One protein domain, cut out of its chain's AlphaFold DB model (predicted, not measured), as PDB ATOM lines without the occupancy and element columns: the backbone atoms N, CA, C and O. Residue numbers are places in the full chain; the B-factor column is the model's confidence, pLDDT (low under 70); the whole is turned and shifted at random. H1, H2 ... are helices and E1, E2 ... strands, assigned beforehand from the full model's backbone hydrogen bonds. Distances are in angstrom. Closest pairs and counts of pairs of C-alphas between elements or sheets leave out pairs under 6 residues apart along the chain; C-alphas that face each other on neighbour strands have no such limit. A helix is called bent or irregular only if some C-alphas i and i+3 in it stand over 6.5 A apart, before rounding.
ATOM      1  N   LEU A 178      47.319  49.367  57.324       93.56
ATOM      2  CA  LEU A 178      48.002  48.479  58.264       93.56
ATOM      3  C   LEU A 178      47.460  48.643  59.690       93.56
ATOM      4  O   LEU A 178      47.147  47.644  60.334       93.56
ATOM      5  N   LEU A 179      47.275  49.888  60.148       94.62
ATOM      6  CA  LEU A 179      46.653  50.185  61.439       94.62
ATOM      7  C   LEU A 179      45.288  49.499  61.559       94.62
ATOM      8  O   LEU A 179      45.062  48.757  62.511       94.62
ATOM      9  N   VAL A 180      44.388  49.692  60.590       94.56
ATOM     10  CA  VAL A 180      43.048  49.095  60.679       94.56
ATOM     11  C   VAL A 180      43.090  47.572  60.569       94.56
ATOM     12  O   VAL A 180      42.386  46.894  61.314       94.56
ATOM     13  N   LYS A 181      43.942  47.012  59.708       93.38
ATOM     14  CA  LYS A 181      44.119  45.557  59.612       93.38
ATOM     15  C   LYS A 181      44.561  44.955  60.949       93.38
ATOM     16  O   LYS A 181      44.009  43.939  61.367       93.38
ATOM     17  N   ASN A 182      45.504  45.596  61.635       94.44
ATOM     18  CA  ASN A 182      45.962  45.148  62.949       94.44
ATOM     19  C   ASN A 182      44.846  45.264  63.991       94.44
ATOM     20  O   ASN A 182      44.582  44.300  64.698       94.44
ATOM     21  N   LEU A 183      44.125  46.389  64.039       95.06
ATOM     22  CA  LEU A 183      42.984  46.552  64.950       95.06
ATOM     23  C   LEU A 183      41.892  45.504  64.724       95.06
ATOM     24  O   LEU A 183      41.349  44.968  65.686       95.06
ATOM     25  N   HIS A 184      41.612  45.171  63.465       94.06
ATOM     26  CA  HIS A 184      40.681  44.107  63.116       94.06
ATOM     27  C   HIS A 184      41.171  42.740  63.599       94.06
ATOM     28  O   HIS A 184      40.422  42.031  64.263       94.06
ATOM     29  N   SER A 185      42.442  42.402  63.357       94.19
ATOM     30  CA  SER A 185      43.038  41.159  63.864       94.19
ATOM     31  C   SER A 185      42.963  41.067  65.391       94.19
ATOM     32  O   SER A 185      42.637  40.015  65.932       94.19
ATOM     33  N   ILE A 186      43.218  42.173  66.095       94.19
ATOM     34  CA  ILE A 186      43.111  42.248  67.558       94.19
ATOM     35  C   ILE A 186      41.665  42.011  68.004       94.19
ATOM     36  O   ILE A 186      41.423  41.237  68.932       94.19
ATOM     37  N   ALA A 187      40.696  42.640  67.334       93.62
ATOM     38  CA  ALA A 187      39.278  42.467  67.637       93.62
ATOM     39  C   ALA A 187      38.819  41.012  67.430       93.62
ATOM     40  O   ALA A 187      38.161  40.448  68.307       93.62
ATOM     41  N   GLU A 188      39.215  40.372  66.328       92.88
ATOM     42  CA  GLU A 188      38.900  38.963  66.047       92.88
ATOM     43  C   GLU A 188      39.571  38.003  67.043       92.88
ATOM     44  O   GLU A 188      38.935  37.075  67.558       92.88
ATOM     45  N   ASN A 189      40.824  38.269  67.415       91.50
ATOM     46  CA  ASN A 189      41.529  37.495  68.435       91.50
ATOM     47  C   ASN A 189      40.819  37.575  69.796       91.50
ATOM     48  O   ASN A 189      40.722  36.573  70.504       91.50
ATOM     49  N   ILE A 190      40.261  38.728  70.172       90.94
ATOM     50  CA  ILE A 190      39.503  38.860  71.429       90.94
ATOM     51  C   ILE A 190      38.189  38.078  71.386       90.94
ATOM     52  O   ILE A 190      37.816  37.462  72.391       90.94
ATOM     53  N   LYS A 191      37.492  38.076  70.243       89.12
ATOM     54  CA  LYS A 191      36.239  37.325  70.071       89.12
ATOM     55  C   LYS A 191      36.460  35.821  70.228       89.12
ATOM     56  O   LYS A 191      35.682  35.163  70.915       89.12
ATOM     57  N   THR A 192      37.539  35.299  69.648       88.88
ATOM     58  CA  THR A 192      37.872  33.863  69.658       88.88
ATOM     59  C   THR A 192      38.566  33.402  70.943       88.88
ATOM     60  O   THR A 192      38.461  32.234  71.324       88.88
ATOM     61  N   CYS A 193      39.256  34.299  71.650       89.56
ATOM     62  CA  CYS A 193      39.972  33.966  72.876       89.56
ATOM     63  C   CYS A 193      39.032  33.749  74.077       89.56
ATOM     64  O   CYS A 193      38.016  34.433  74.245       89.56
ATOM     65  N   LYS A 194      39.419  32.824  74.968       88.06
ATOM     66  CA  LYS A 194      38.754  32.606  76.260       88.06
ATOM     67  C   LYS A 194      38.809  33.874  77.107       88.06
ATOM     68  O   LYS A 194      39.850  34.523  77.198       88.06
ATOM     69  N   GLU A 195      37.714  34.164  77.800       86.25
ATOM     70  CA  GLU A 195      37.539  35.397  78.574       86.25
ATOM     71  C   GLU A 195      38.681  35.678  79.562       86.25
ATOM     72  O   GLU A 195      39.171  36.804  79.627       86.25
ATOM     73  N   SER A 196      39.195  34.642  80.232       88.69
ATOM     74  CA  SER A 196      40.308  34.735  81.188       88.69
ATOM     75  C   SER A 196      41.623  35.263  80.598       88.69
ATOM     76  O   SER A 196      42.457  35.778  81.339       88.69
ATOM     77  N   HIS A 197      41.835  35.136  79.285       90.62
ATOM     78  CA  HIS A 197      43.074  35.538  78.611       90.62
ATOM     79  C   HIS A 197      42.923  36.805  77.758       90.62
ATOM     80  O   HIS A 197      43.935  37.369  77.340       90.62
ATOM     81  N   ARG A 198      41.693  37.300  77.543       90.69
ATOM     82  CA  ARG A 198      41.407  38.432  76.640       90.69
ATOM     83  C   ARG A 198      42.221  39.681  76.959       90.69
ATOM     84  O   ARG A 198      42.846  40.231  76.063       90.69
ATOM     85  N   MET A 199      42.249  40.107  78.224       91.50
ATOM     86  CA  MET A 199      42.951  41.337  78.615       91.50
ATOM     87  C   MET A 199      44.472  41.220  78.454       91.50
ATOM     88  O   MET A 199      45.125  42.149  77.982       91.50
ATOM     89  N   ARG A 200      45.040  40.056  78.798       91.62
ATOM     90  CA  ARG A 200      46.475  39.793  78.632       91.62
ATOM     91  C   ARG A 200      46.869  39.798  77.154       91.62
ATOM     92  O   ARG A 200      47.861  40.426  76.802       91.62
ATOM     93  N   ASN A 201      46.073  39.147  76.306       91.56
ATOM     94  CA  ASN A 201      46.311  39.123  74.865       91.56
ATOM     95  C   ASN A 201      46.146  40.515  74.248       91.56
ATOM     96  O   ASN A 201      47.016  40.943  73.502       91.56
ATOM     97  N   LEU A 202      45.094  41.257  74.618       92.81
ATOM     98  CA  LEU A 202      44.889  42.639  74.172       92.81
ATOM     99  C   LEU A 202      46.101  43.517  74.499       92.81
ATOM    100  O   LEU A 202      46.583  44.233  73.630       92.81
ATOM    101  N   THR A 203      46.602  43.440  75.733       93.62
ATOM    102  CA  THR A 203      47.771  44.216  76.176       93.62
ATOM    103  C   THR A 203      48.991  43.894  75.311       93.62
ATOM    104  O   THR A 203      49.595  44.803  74.752       93.62
ATOM    105  N   SER A 204      49.295  42.604  75.124       94.12
ATOM    106  CA  SER A 204      50.439  42.151  74.321       94.12
ATOM    107  C   SER A 204      50.349  42.579  72.851       94.12
ATOM    108  O   SER A 204      51.348  42.980  72.262       94.12
ATOM    109  N   GLU A 205      49.167  42.495  72.242       94.75
ATOM    110  CA  GLU A 205      48.971  42.889  70.842       94.75
ATOM    111  C   GLU A 205      49.033  44.415  70.663       94.75
ATOM    112  O   GLU A 205      49.599  44.921  69.692       94.75
ATOM    113  N   LEU A 206      48.489  45.174  71.622       95.00
ATOM    114  CA  LEU A 206      48.551  46.635  71.609       95.00
ATOM    115  C   LEU A 206      49.966  47.169  71.851       95.00
ATOM    116  O   LEU A 206      50.288  48.235  71.332       95.00
ATOM    117  N   GLU A 207      50.820  46.452  72.585       95.19
ATOM    118  CA  GLU A 207      52.253  46.767  72.683       95.19
ATOM    119  C   GLU A 207      52.939  46.654  71.314       95.19
ATOM    120  O   GLU A 207      53.685  47.552  70.918       95.19
ATOM    121  N   GLY A 208      52.618  45.609  70.543       94.38
ATOM    122  CA  GLY A 208      53.074  45.473  69.157       94.38
ATOM    123  C   GLY A 208      52.568  46.608  68.261       94.38
ATOM    124  O   GLY A 208      53.336  47.203  67.501       94.38
ATOM    125  N   LEU A 209      51.288  46.973  68.395       94.88
ATOM    126  CA  LEU A 209      50.707  48.105  67.669       94.88
ATOM    127  C   LEU A 209      51.354  49.443  68.059       94.88
ATOM    128  O   LEU A 209      51.558  50.305  67.202       94.88
ATOM    129  N   HIS A 210      51.686  49.622  69.338       95.31
ATOM    130  CA  HIS A 210      52.366  50.808  69.839       95.31
ATOM    131  C   HIS A 210      53.749  50.970  69.202       95.31
ATOM    132  O   HIS A 210      54.031  52.053  68.688       95.31
ATOM    133  N   ALA A 211      54.559  49.907  69.172       94.50
ATOM    134  CA  ALA A 211      55.875  49.918  68.532       94.50
ATOM    135  C   ALA A 211      55.776  50.259  67.033       94.50
ATOM    136  O   ALA A 211      56.469  51.149  66.544       94.50
ATOM    137  N   MET A 212      54.823  49.648  66.319       94.31
ATOM    138  CA  MET A 212      54.584  49.940  64.901       94.31
ATOM    139  C   MET A 212      54.242  51.420  64.646       94.31
ATOM    140  O   MET A 212      54.708  52.006  63.666       94.31
ATOM    141  N   LEU A 213      53.428  52.035  65.510       94.19
ATOM    142  CA  LEU A 213      53.061  53.452  65.394       94.19
ATOM    143  C   LEU A 213      54.202  54.406  65.773       94.19
ATOM    144  O   LEU A 213      54.202  55.542  65.299       94.19
ATOM    145  N   GLN A 214      55.167  53.968  66.588       93.06
ATOM    146  CA  GLN A 214      56.387  54.737  66.846       93.06
ATOM    147  C   GLN A 214      57.301  54.759  65.618       93.06
ATOM    148  O   GLN A 214      57.813  55.823  65.266       93.06
ATOM    149  N   ASP A 215      57.445  53.621  64.932       92.44
ATOM    150  CA  ASP A 215      58.247  53.517  63.706       92.44
ATOM    151  C   ASP A 215      57.573  54.205  62.512       92.44
ATOM    152  O   ASP A 215      58.219  54.856  61.684       92.44
ATOM    153  N   THR A 216      56.248  54.064  62.407       91.31
ATOM    154  CA  THR A 216      55.451  54.594  61.297       91.31
ATOM    155  C   THR A 216      54.213  55.353  61.787       91.31
ATOM    156  O   THR A 216      53.091  54.841  61.715       91.31
ATOM    157  N   PRO A 217      54.388  56.608  62.245       92.38
ATOM    158  CA  PRO A 217      53.277  57.487  62.581       92.38
ATOM    159  C   PRO A 217      52.291  57.643  61.429       92.38
ATOM    160  O   PRO A 217      52.669  57.735  60.257       92.38
ATOM    161  N   THR A 218      51.011  57.728  61.768       94.44
ATOM    162  CA  THR A 218      49.946  57.938  60.789       94.44
ATOM    163  C   THR A 218      48.833  58.789  61.377       94.44
ATOM    164  O   THR A 218      48.829  59.057  62.572       94.44
ATOM    165  N   CYS A 219      47.884  59.243  60.563       93.00
ATOM    166  CA  CYS A 219      46.672  59.891  61.062       93.00
ATOM    167  C   CYS A 219      45.468  58.951  61.042       93.00
ATOM    168  O   CYS A 219      45.452  57.970  60.301       93.00
ATOM    169  N   LEU A 220      44.455  59.239  61.855       92.00
ATOM    170  CA  LEU A 220      43.263  58.395  61.937       92.00
ATOM    171  C   LEU A 220      42.423  58.475  60.644       92.00
ATOM    172  O   LEU A 220      42.203  59.576  60.133       92.00
ATOM    173  N   PRO A 221      41.863  57.350  60.148       91.69
ATOM    174  CA  PRO A 221      40.966  57.349  58.986       91.69
ATOM    175  C   PRO A 221      39.798  58.338  59.105       91.69
ATOM    176  O   PRO A 221      39.481  59.048  58.154       91.69
ATOM    177  N   LEU A 222      39.202  58.439  60.297       87.94
ATOM    178  CA  LEU A 222      38.072  59.332  60.578       87.94
ATOM    179  C   LEU A 222      38.465  60.813  60.653       87.94
ATOM    180  O   LEU A 222      37.606  61.687  60.571       87.94
ATOM    181  N   SER A 223      39.742  61.126  60.870       89.00
ATOM    182  CA  SER A 223      40.197  62.496  61.103       89.00
ATOM    183  C   SER A 223      41.647  62.658  60.641       89.00
ATOM    184  O   SER A 223      42.568  62.417  61.425       89.00
ATOM    185  N   PRO A 224      41.875  63.110  59.392       89.88
ATOM    186  CA  PRO A 224      43.222  63.230  58.832       89.88
ATOM    187  C   PRO A 224      44.113  64.242  59.566       89.88
ATOM    188  O   PRO A 224      45.333  64.184  59.424       89.88
ATOM    189  N   SER A 225      43.521  65.146  60.350       90.12
ATOM    190  CA  SER A 225      44.233  66.130  61.177       90.12
ATOM    191  C   SER A 225      44.790  65.549  62.482       90.12
ATOM    192  O   SER A 225      45.608  66.196  63.130       90.12
ATOM    193  N   LEU A 226      44.343  64.357  62.895       91.38
ATOM    194  CA  LEU A 226      44.765  63.716  64.140       91.38
ATOM    195  C   LEU A 226      45.875  62.707  63.855       91.38
ATOM    196  O   LEU A 226      45.600  61.562  63.494       91.38
ATOM    197  N   GLU A 227      47.125  63.142  64.004       92.88
ATOM    198  CA  GLU A 227      48.298  62.265  63.945       92.88
ATOM    199  C   GLU A 227      48.444  61.462  65.244       92.88
ATOM    200  O   GLU A 227      48.345  62.008  66.345       92.88
ATOM    201  N   VAL A 228      48.714  60.167  65.102       94.50
ATOM    202  CA  VAL A 228      48.925  59.210  66.184       94.50
ATOM    203  C   VAL A 228      50.313  58.576  66.069       94.50
ATOM    204  O   VAL A 228      50.731  58.148  64.992       94.50
ATOM    205  N   LYS A 229      51.031  58.519  67.196       94.00
ATOM    206  CA  LYS A 229      52.401  57.971  67.318       94.00
ATOM    207  C   LYS A 229      52.500  56.788  68.277       94.00
ATOM    208  O   LYS A 229      53.587  56.317  68.595       94.00
ATOM    209  N   GLY A 230      51.369  56.329  68.796       94.69
ATOM    210  CA  GLY A 230      51.347  55.251  69.766       94.69
ATOM    211  C   GLY A 230      49.969  55.005  70.348       94.69
ATOM    212  O   GLY A 230      48.979  55.602  69.919       94.69
ATOM    213  N   VAL A 231      49.933  54.125  71.343       95.94
ATOM    214  CA  VAL A 231      48.732  53.739  72.080       95.94
ATOM    215  C   VAL A 231      49.078  53.718  73.563       95.94
ATOM    216  O   VAL A 231      50.086  53.132  73.951       95.94
ATOM    217  N   ASP A 232      48.238  54.324  74.398       95.38
ATOM    218  CA  ASP A 232      48.303  54.141  75.846       95.38
ATOM    219  C   ASP A 232      47.627  52.820  76.220       95.38
ATOM    220  O   ASP A 232      46.442  52.768  76.563       95.38
ATOM    221  N   VAL A 233      48.410  51.742  76.140       93.44
ATOM    222  CA  VAL A 233      47.965  50.358  76.353       93.44
ATOM    223  C   VAL A 233      47.226  50.181  77.682       93.44
ATOM    224  O   VAL A 233      46.248  49.441  77.744       93.44
ATOM    225  N   ARG A 234      47.636  50.891  78.741       91.88
ATOM    226  CA  ARG A 234      47.054  50.747  80.087       91.88
ATOM    227  C   ARG A 234      45.623  51.267  80.171       91.88
ATOM    228  O   ARG A 234      44.851  50.804  81.005       91.88
ATOM    229  N   SER A 235      45.287  52.244  79.334       92.31
ATOM    230  CA  SER A 235      43.955  52.849  79.280       92.31
ATOM    231  C   SER A 235      43.014  52.160  78.279       92.31
ATOM    232  O   SER A 235      41.817  52.467  78.243       92.31
ATOM    233  N   CYS A 236      43.539  51.223  77.484       94.88
ATOM    234  CA  CYS A 236      42.779  50.460  76.506       94.88
ATOM    235  C   CYS A 236      42.016  49.298  77.152       94.88
ATOM    236  O   CYS A 236      42.468  48.665  78.103       94.88
ATOM    237  N   SER A 237      40.843  48.991  76.608       94.38
ATOM    238  CA  SER A 237      40.017  47.863  77.039       94.38
ATOM    239  C   SER A 237      39.072  47.428  75.915       94.38
ATOM    240  O   SER A 237      39.207  47.863  74.775       94.38
ATOM    241  N   TYR A 238      38.107  46.561  76.207       93.44
ATOM    242  CA  TYR A 238      37.008  46.232  75.299       93.44
ATOM    243  C   TYR A 238      35.672  46.431  76.016       93.44
ATOM    244  O   TYR A 238      35.592  46.317  77.242       93.44
ATOM    245  N   PHE A 239      34.615  46.737  75.267       92.75
ATOM    246  CA  PHE A 239      33.277  46.855  75.847       92.75
ATOM    247  C   PHE A 239      32.619  45.471  75.956       92.75
ATOM    248  O   PHE A 239      32.591  44.744  74.958       92.75
ATOM    249  N   PRO A 240      32.037  45.104  77.116       86.69
ATOM    250  CA  PRO A 240      31.340  43.834  77.304       86.69
ATOM    251  C   PRO A 240      29.971  43.876  76.607       86.69
ATOM    252  O   PRO A 240      28.933  44.100  77.221       86.69
ATOM    253  N   SER A 241      29.981  43.722  75.288       87.75
ATOM    254  CA  SER A 241      28.795  43.697  74.426       87.75
ATOM    255  C   SER A 241      28.927  42.573  73.401       87.75
ATOM    256  O   SER A 241      30.020  42.042  73.214       87.75
ATOM    257  N   ASN A 242      27.844  42.244  72.691       83.50
ATOM    258  CA  ASN A 242      27.827  41.140  71.722       83.50
ATOM    259  C   ASN A 242      28.926  41.237  70.650       83.50
ATOM    260  O   ASN A 242      29.424  40.212  70.198       83.50
ATOM    261  N   THR A 243      29.315  42.449  70.246       85.12
ATOM    262  CA  THR A 243      30.338  42.655  69.208       85.12
ATOM    263  C   THR A 243      31.741  42.908  69.767       85.12
ATOM    264  O   THR A 243      32.663  43.061  68.974       85.12
ATOM    265  N   LEU A 244      31.903  42.971  71.099       89.94
ATOM    266  CA  LEU A 244      33.172  43.215  71.811       89.94
ATOM    267  C   LEU A 244      34.061  44.320  71.185       89.94
ATOM    268  O   LEU A 244      35.233  44.066  70.905       89.94
ATOM    269  N   PRO A 245      33.542  45.541  70.943       93.75
ATOM    270  CA  PRO A 245      34.328  46.594  70.314       93.75
ATOM    271  C   PRO A 245      35.498  47.015  71.212       93.75
ATOM    272  O   PRO A 245      35.385  47.029  72.445       93.75
ATOM    273  N   LEU A 246      36.616  47.384  70.588       94.88
ATOM    274  CA  LEU A 246      37.824  47.817  71.283       94.88
ATOM    275  C   LEU A 246      37.690  49.282  71.694       94.88
ATOM    276  O   LEU A 246      37.321  50.138  70.888       94.88
ATOM    277  N   LYS A 247      38.046  49.576  72.940       96.00
ATOM    278  CA  LYS A 247      38.256  50.925  73.455       96.00
ATOM    279  C   LYS A 247      39.752  51.212  73.415       96.00
ATOM    280  O   LYS A 247      40.513  50.620  74.176       96.00
ATOM    281  N   ILE A 248      40.164  52.116  72.536       95.75
ATOM    282  CA  ILE A 248      41.575  52.420  72.285       95.75
ATOM    283  C   ILE A 248      41.843  53.872  72.666       95.75
ATOM    284  O   ILE A 248      41.039  54.756  72.380       95.75
ATOM    285  N   SER A 249      42.985  54.124  73.294       96.00
ATOM    286  CA  SER A 249      43.487  55.467  73.567       96.00
ATOM    287  C   SER A 249      44.773  55.671  72.778       96.00
ATOM    288  O   SER A 249      45.835  55.170  73.150       96.00
ATOM    289  N   PHE A 250      44.678  56.348  71.639       96.25
ATOM    290  CA  PHE A 250      45.855  56.684  70.846       96.25
ATOM    291  C   PHE A 250      46.632  57.828  71.490       96.25
ATOM    292  O   PHE A 250      46.066  58.642  72.209       96.25
ATOM    293  N   LEU A 251      47.924  57.927  71.203       95.12
ATOM    294  CA  LEU A 251      48.765  59.032  71.654       95.12
ATOM    295  C   LEU A 251      49.063  59.969  70.487       95.12
ATOM    296  O   LEU A 251      49.552  59.522  69.445       95.12
ATOM    297  N   SER A 252      48.789  61.261  70.670       92.88
ATOM    298  CA  SER A 252      49.172  62.295  69.707       92.88
ATOM    299  C   SER A 252      50.689  62.525  69.679       92.88
ATOM    300  O   SER A 252      51.434  62.010  70.516       92.88
ATOM    301  N   SER A 253      51.157  63.358  68.748       86.56
ATOM    302  CA  SER A 253      52.543  63.852  68.735       86.56
ATOM    303  C   SER A 253      52.953  64.552  70.040       86.56
ATOM    304  O   SER A 253      54.122  64.501  70.412       86.56
ATOM    305  N   GLU A 254      51.993  65.152  70.746       87.94
ATOM    306  CA  GLU A 254      52.170  65.822  72.040       87.94
ATOM    307  C   GLU A 254      51.848  64.908  73.238       87.94
ATOM    308  O   GLU A 254      51.617  65.395  74.341       87.94
ATOM    309  N   GLN A 255      51.773  63.587  73.030       85.19
ATOM    310  CA  GLN A 255      51.399  62.594  74.048       85.19
ATOM    311  C   GLN A 255      50.020  62.823  74.690       85.19
ATOM    312  O   GLN A 255      49.756  62.366  75.802       85.19
ATOM    313  N   ARG A 256      49.104  63.506  73.995       89.69
ATOM    314  CA  ARG A 256      47.722  63.649  74.469       89.69
ATOM    315  C   ARG A 256      46.910  62.413  74.072       89.69
ATOM    316  O   ARG A 256      47.021  61.989  72.917       89.69
ATOM    317  N   PRO A 257      46.089  61.856  74.980       92.69
ATOM    318  CA  PRO A 257      45.246  60.715  74.665       92.69
ATOM    319  C   PRO A 257      44.128  61.122  73.697       92.69
ATOM    320  O   PRO A 257      43.417  62.103  73.920       92.69
ATOM    321  N   ILE A 258      43.964  60.348  72.628       94.81
ATOM    322  CA  ILE A 258      42.908  60.468  71.626       94.81
ATOM    323  C   ILE A 258      42.047  59.201  71.738       94.81
ATOM    324  O   ILE A 258      42.449  58.140  71.245       94.81
ATOM    325  N   PRO A 259      40.883  59.273  72.405       94.31
ATOM    326  CA  PRO A 259      40.018  58.118  72.569       94.31
ATOM    327  C   PRO A 259      39.357  57.748  71.239       94.31
ATOM    328  O   PRO A 259      38.861  58.607  70.510       94.31
ATOM    329  N   ALA A 260      39.305  56.454  70.951       94.25
ATOM    330  CA  ALA A 260      38.653  55.893  69.781       94.25
ATOM    331  C   ALA A 260      37.966  54.570  70.130       94.25
ATOM    332  O   ALA A 260      38.400  53.825  71.012       94.25
ATOM    333  N   ILE A 261      36.892  54.271  69.405       94.56
ATOM    334  CA  ILE A 261      36.219  52.976  69.462       94.56
ATOM    335  C   ILE A 261      36.425  52.298  68.117       94.56
ATOM    336  O   ILE A 261      36.138  52.892  67.078       94.56
ATOM    337  N   PHE A 262      36.914  51.063  68.146       93.19
ATOM    338  CA  PHE A 262      37.012  50.215  66.967       93.19
ATOM    339  C   PHE A 262      35.933  49.135  67.044       93.19
ATOM    340  O   PHE A 262      35.878  48.384  68.022       93.19
ATOM    341  N   LYS A 263      35.059  49.090  66.040       89.19
ATOM    342  CA  LYS A 263      33.931  48.163  65.950       89.19
ATOM    343  C   LYS A 263      33.885  47.540  64.566       89.19
ATOM    344  O   LYS A 263      34.144  48.291  63.603       89.19
TER     345      LYS A 263
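Overview. This is residues 178 to 263 of the 263 residues of the protein "phosphatidylinositol 4-phosphate 3-kinase C2 domain-containing subunit gamma-like" of Diaphorina citri (UniProt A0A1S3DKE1). A long helical hairpin, H1 and H2 side by side, covers one face of a strongly twisted sheet of four strands, and no named helix covers the other face. The turn between the two helices lies at one end of the long axis, and E1 with the bent strand E2 lies at the other end. The printed part has 86 residues, with two named helices followed by four named strands, H1 H2 E1 E2 E3 E4. The sheet runs E1 E2 E3 E4, all antiparallel, and the class is mixed, helices and strands. The whole is compact, with a radius of gyration of the C-alphas of 12.3 A, yet elongated, spanning 35 by 21 by 21 A.

Arrangement. H1, residues 178 to 192, and H2, residues 195 to 215, form a helical hairpin with a tight link. They touch, the closest C-alphas being those of Ile 190 and Arg 198 at 5.6 A, and they run opposite ways at a shallow tilt of 8 degrees. H2 is irregular, with C-alphas 196 and 199 lying 7.6 A apart. In H1 every O i to N i+4 pair is within hydrogen-bond range, and in H2 15 of 17 are. The strands E1, residues 218 to 220, E2, residues 223 to 231, E3, residues 246 to 252, and E4, residues 257 to 262, form a meander, each strand the antiparallel neighbour of the one before. E1 and E4 are its edge strands. In the hairpin of E1 and E2, N 228 and O 218 are 2.8 A apart and N 220 and O 226 are 3.1 A apart. E2 bends by 71 degrees at residue 226, and its pairing is staggered, with E1 over residues 223 to 228 and with E3 over residues 228 to 231. In the hairpin of E2 and E3, N 229 and O 251 are 2.9 A apart. In the hairpin of E3 and E4, N 258 and O 250 are 2.7 A apart and N 260 and O 248 are 2.8 A apart. E1 is apart from E3 and from E4. H1 and H2 are on the same face of the sheet. H2, at a height over the sheet of 4.9 A, lies over E2 and runs across the strands, at 67 degrees to E2 on the local plane; the closest C-alphas of the two are those of His 210 and Gly 230, 4.6 A apart. H1, at a height over the sheet of 9.5 A, lies over E3, and its closest C-alpha pair with E3 is Ala 187 and Leu 246, 6.6 A apart. It only just runs along the strands, at 29 degrees to E3 on the local plane.

Along the chain. H1 begins at C-alpha 178, (48.002, 48.479, 58.264), and is 21.1 A long. H2, the longest helix, measures 31.3 A and ends at C-alpha 215, (58.247, 53.517, 63.706). E1 is a short strand of three residues. E2, the longest strand by residues, measures 16.4 A, E3 18.5 A and E4 15.4 A. E4 ends at C-alpha 262, (37.012, 50.215, 66.967).

Size, cuts and confidence. The two C-alphas farthest apart, those of Ser 196 and Ser 225, are 37.4 A from each other. The printed part has no cut and ends at residue 263, the chain's last. The link from E2 to E3, residues 232 to 245, is long, and its residues 237 to 238 pair antiparallel with residues 246 to 247 of E3. The other links are tight. The mean pLDDT of the printed part is 92.3, and no printed residue is under 70.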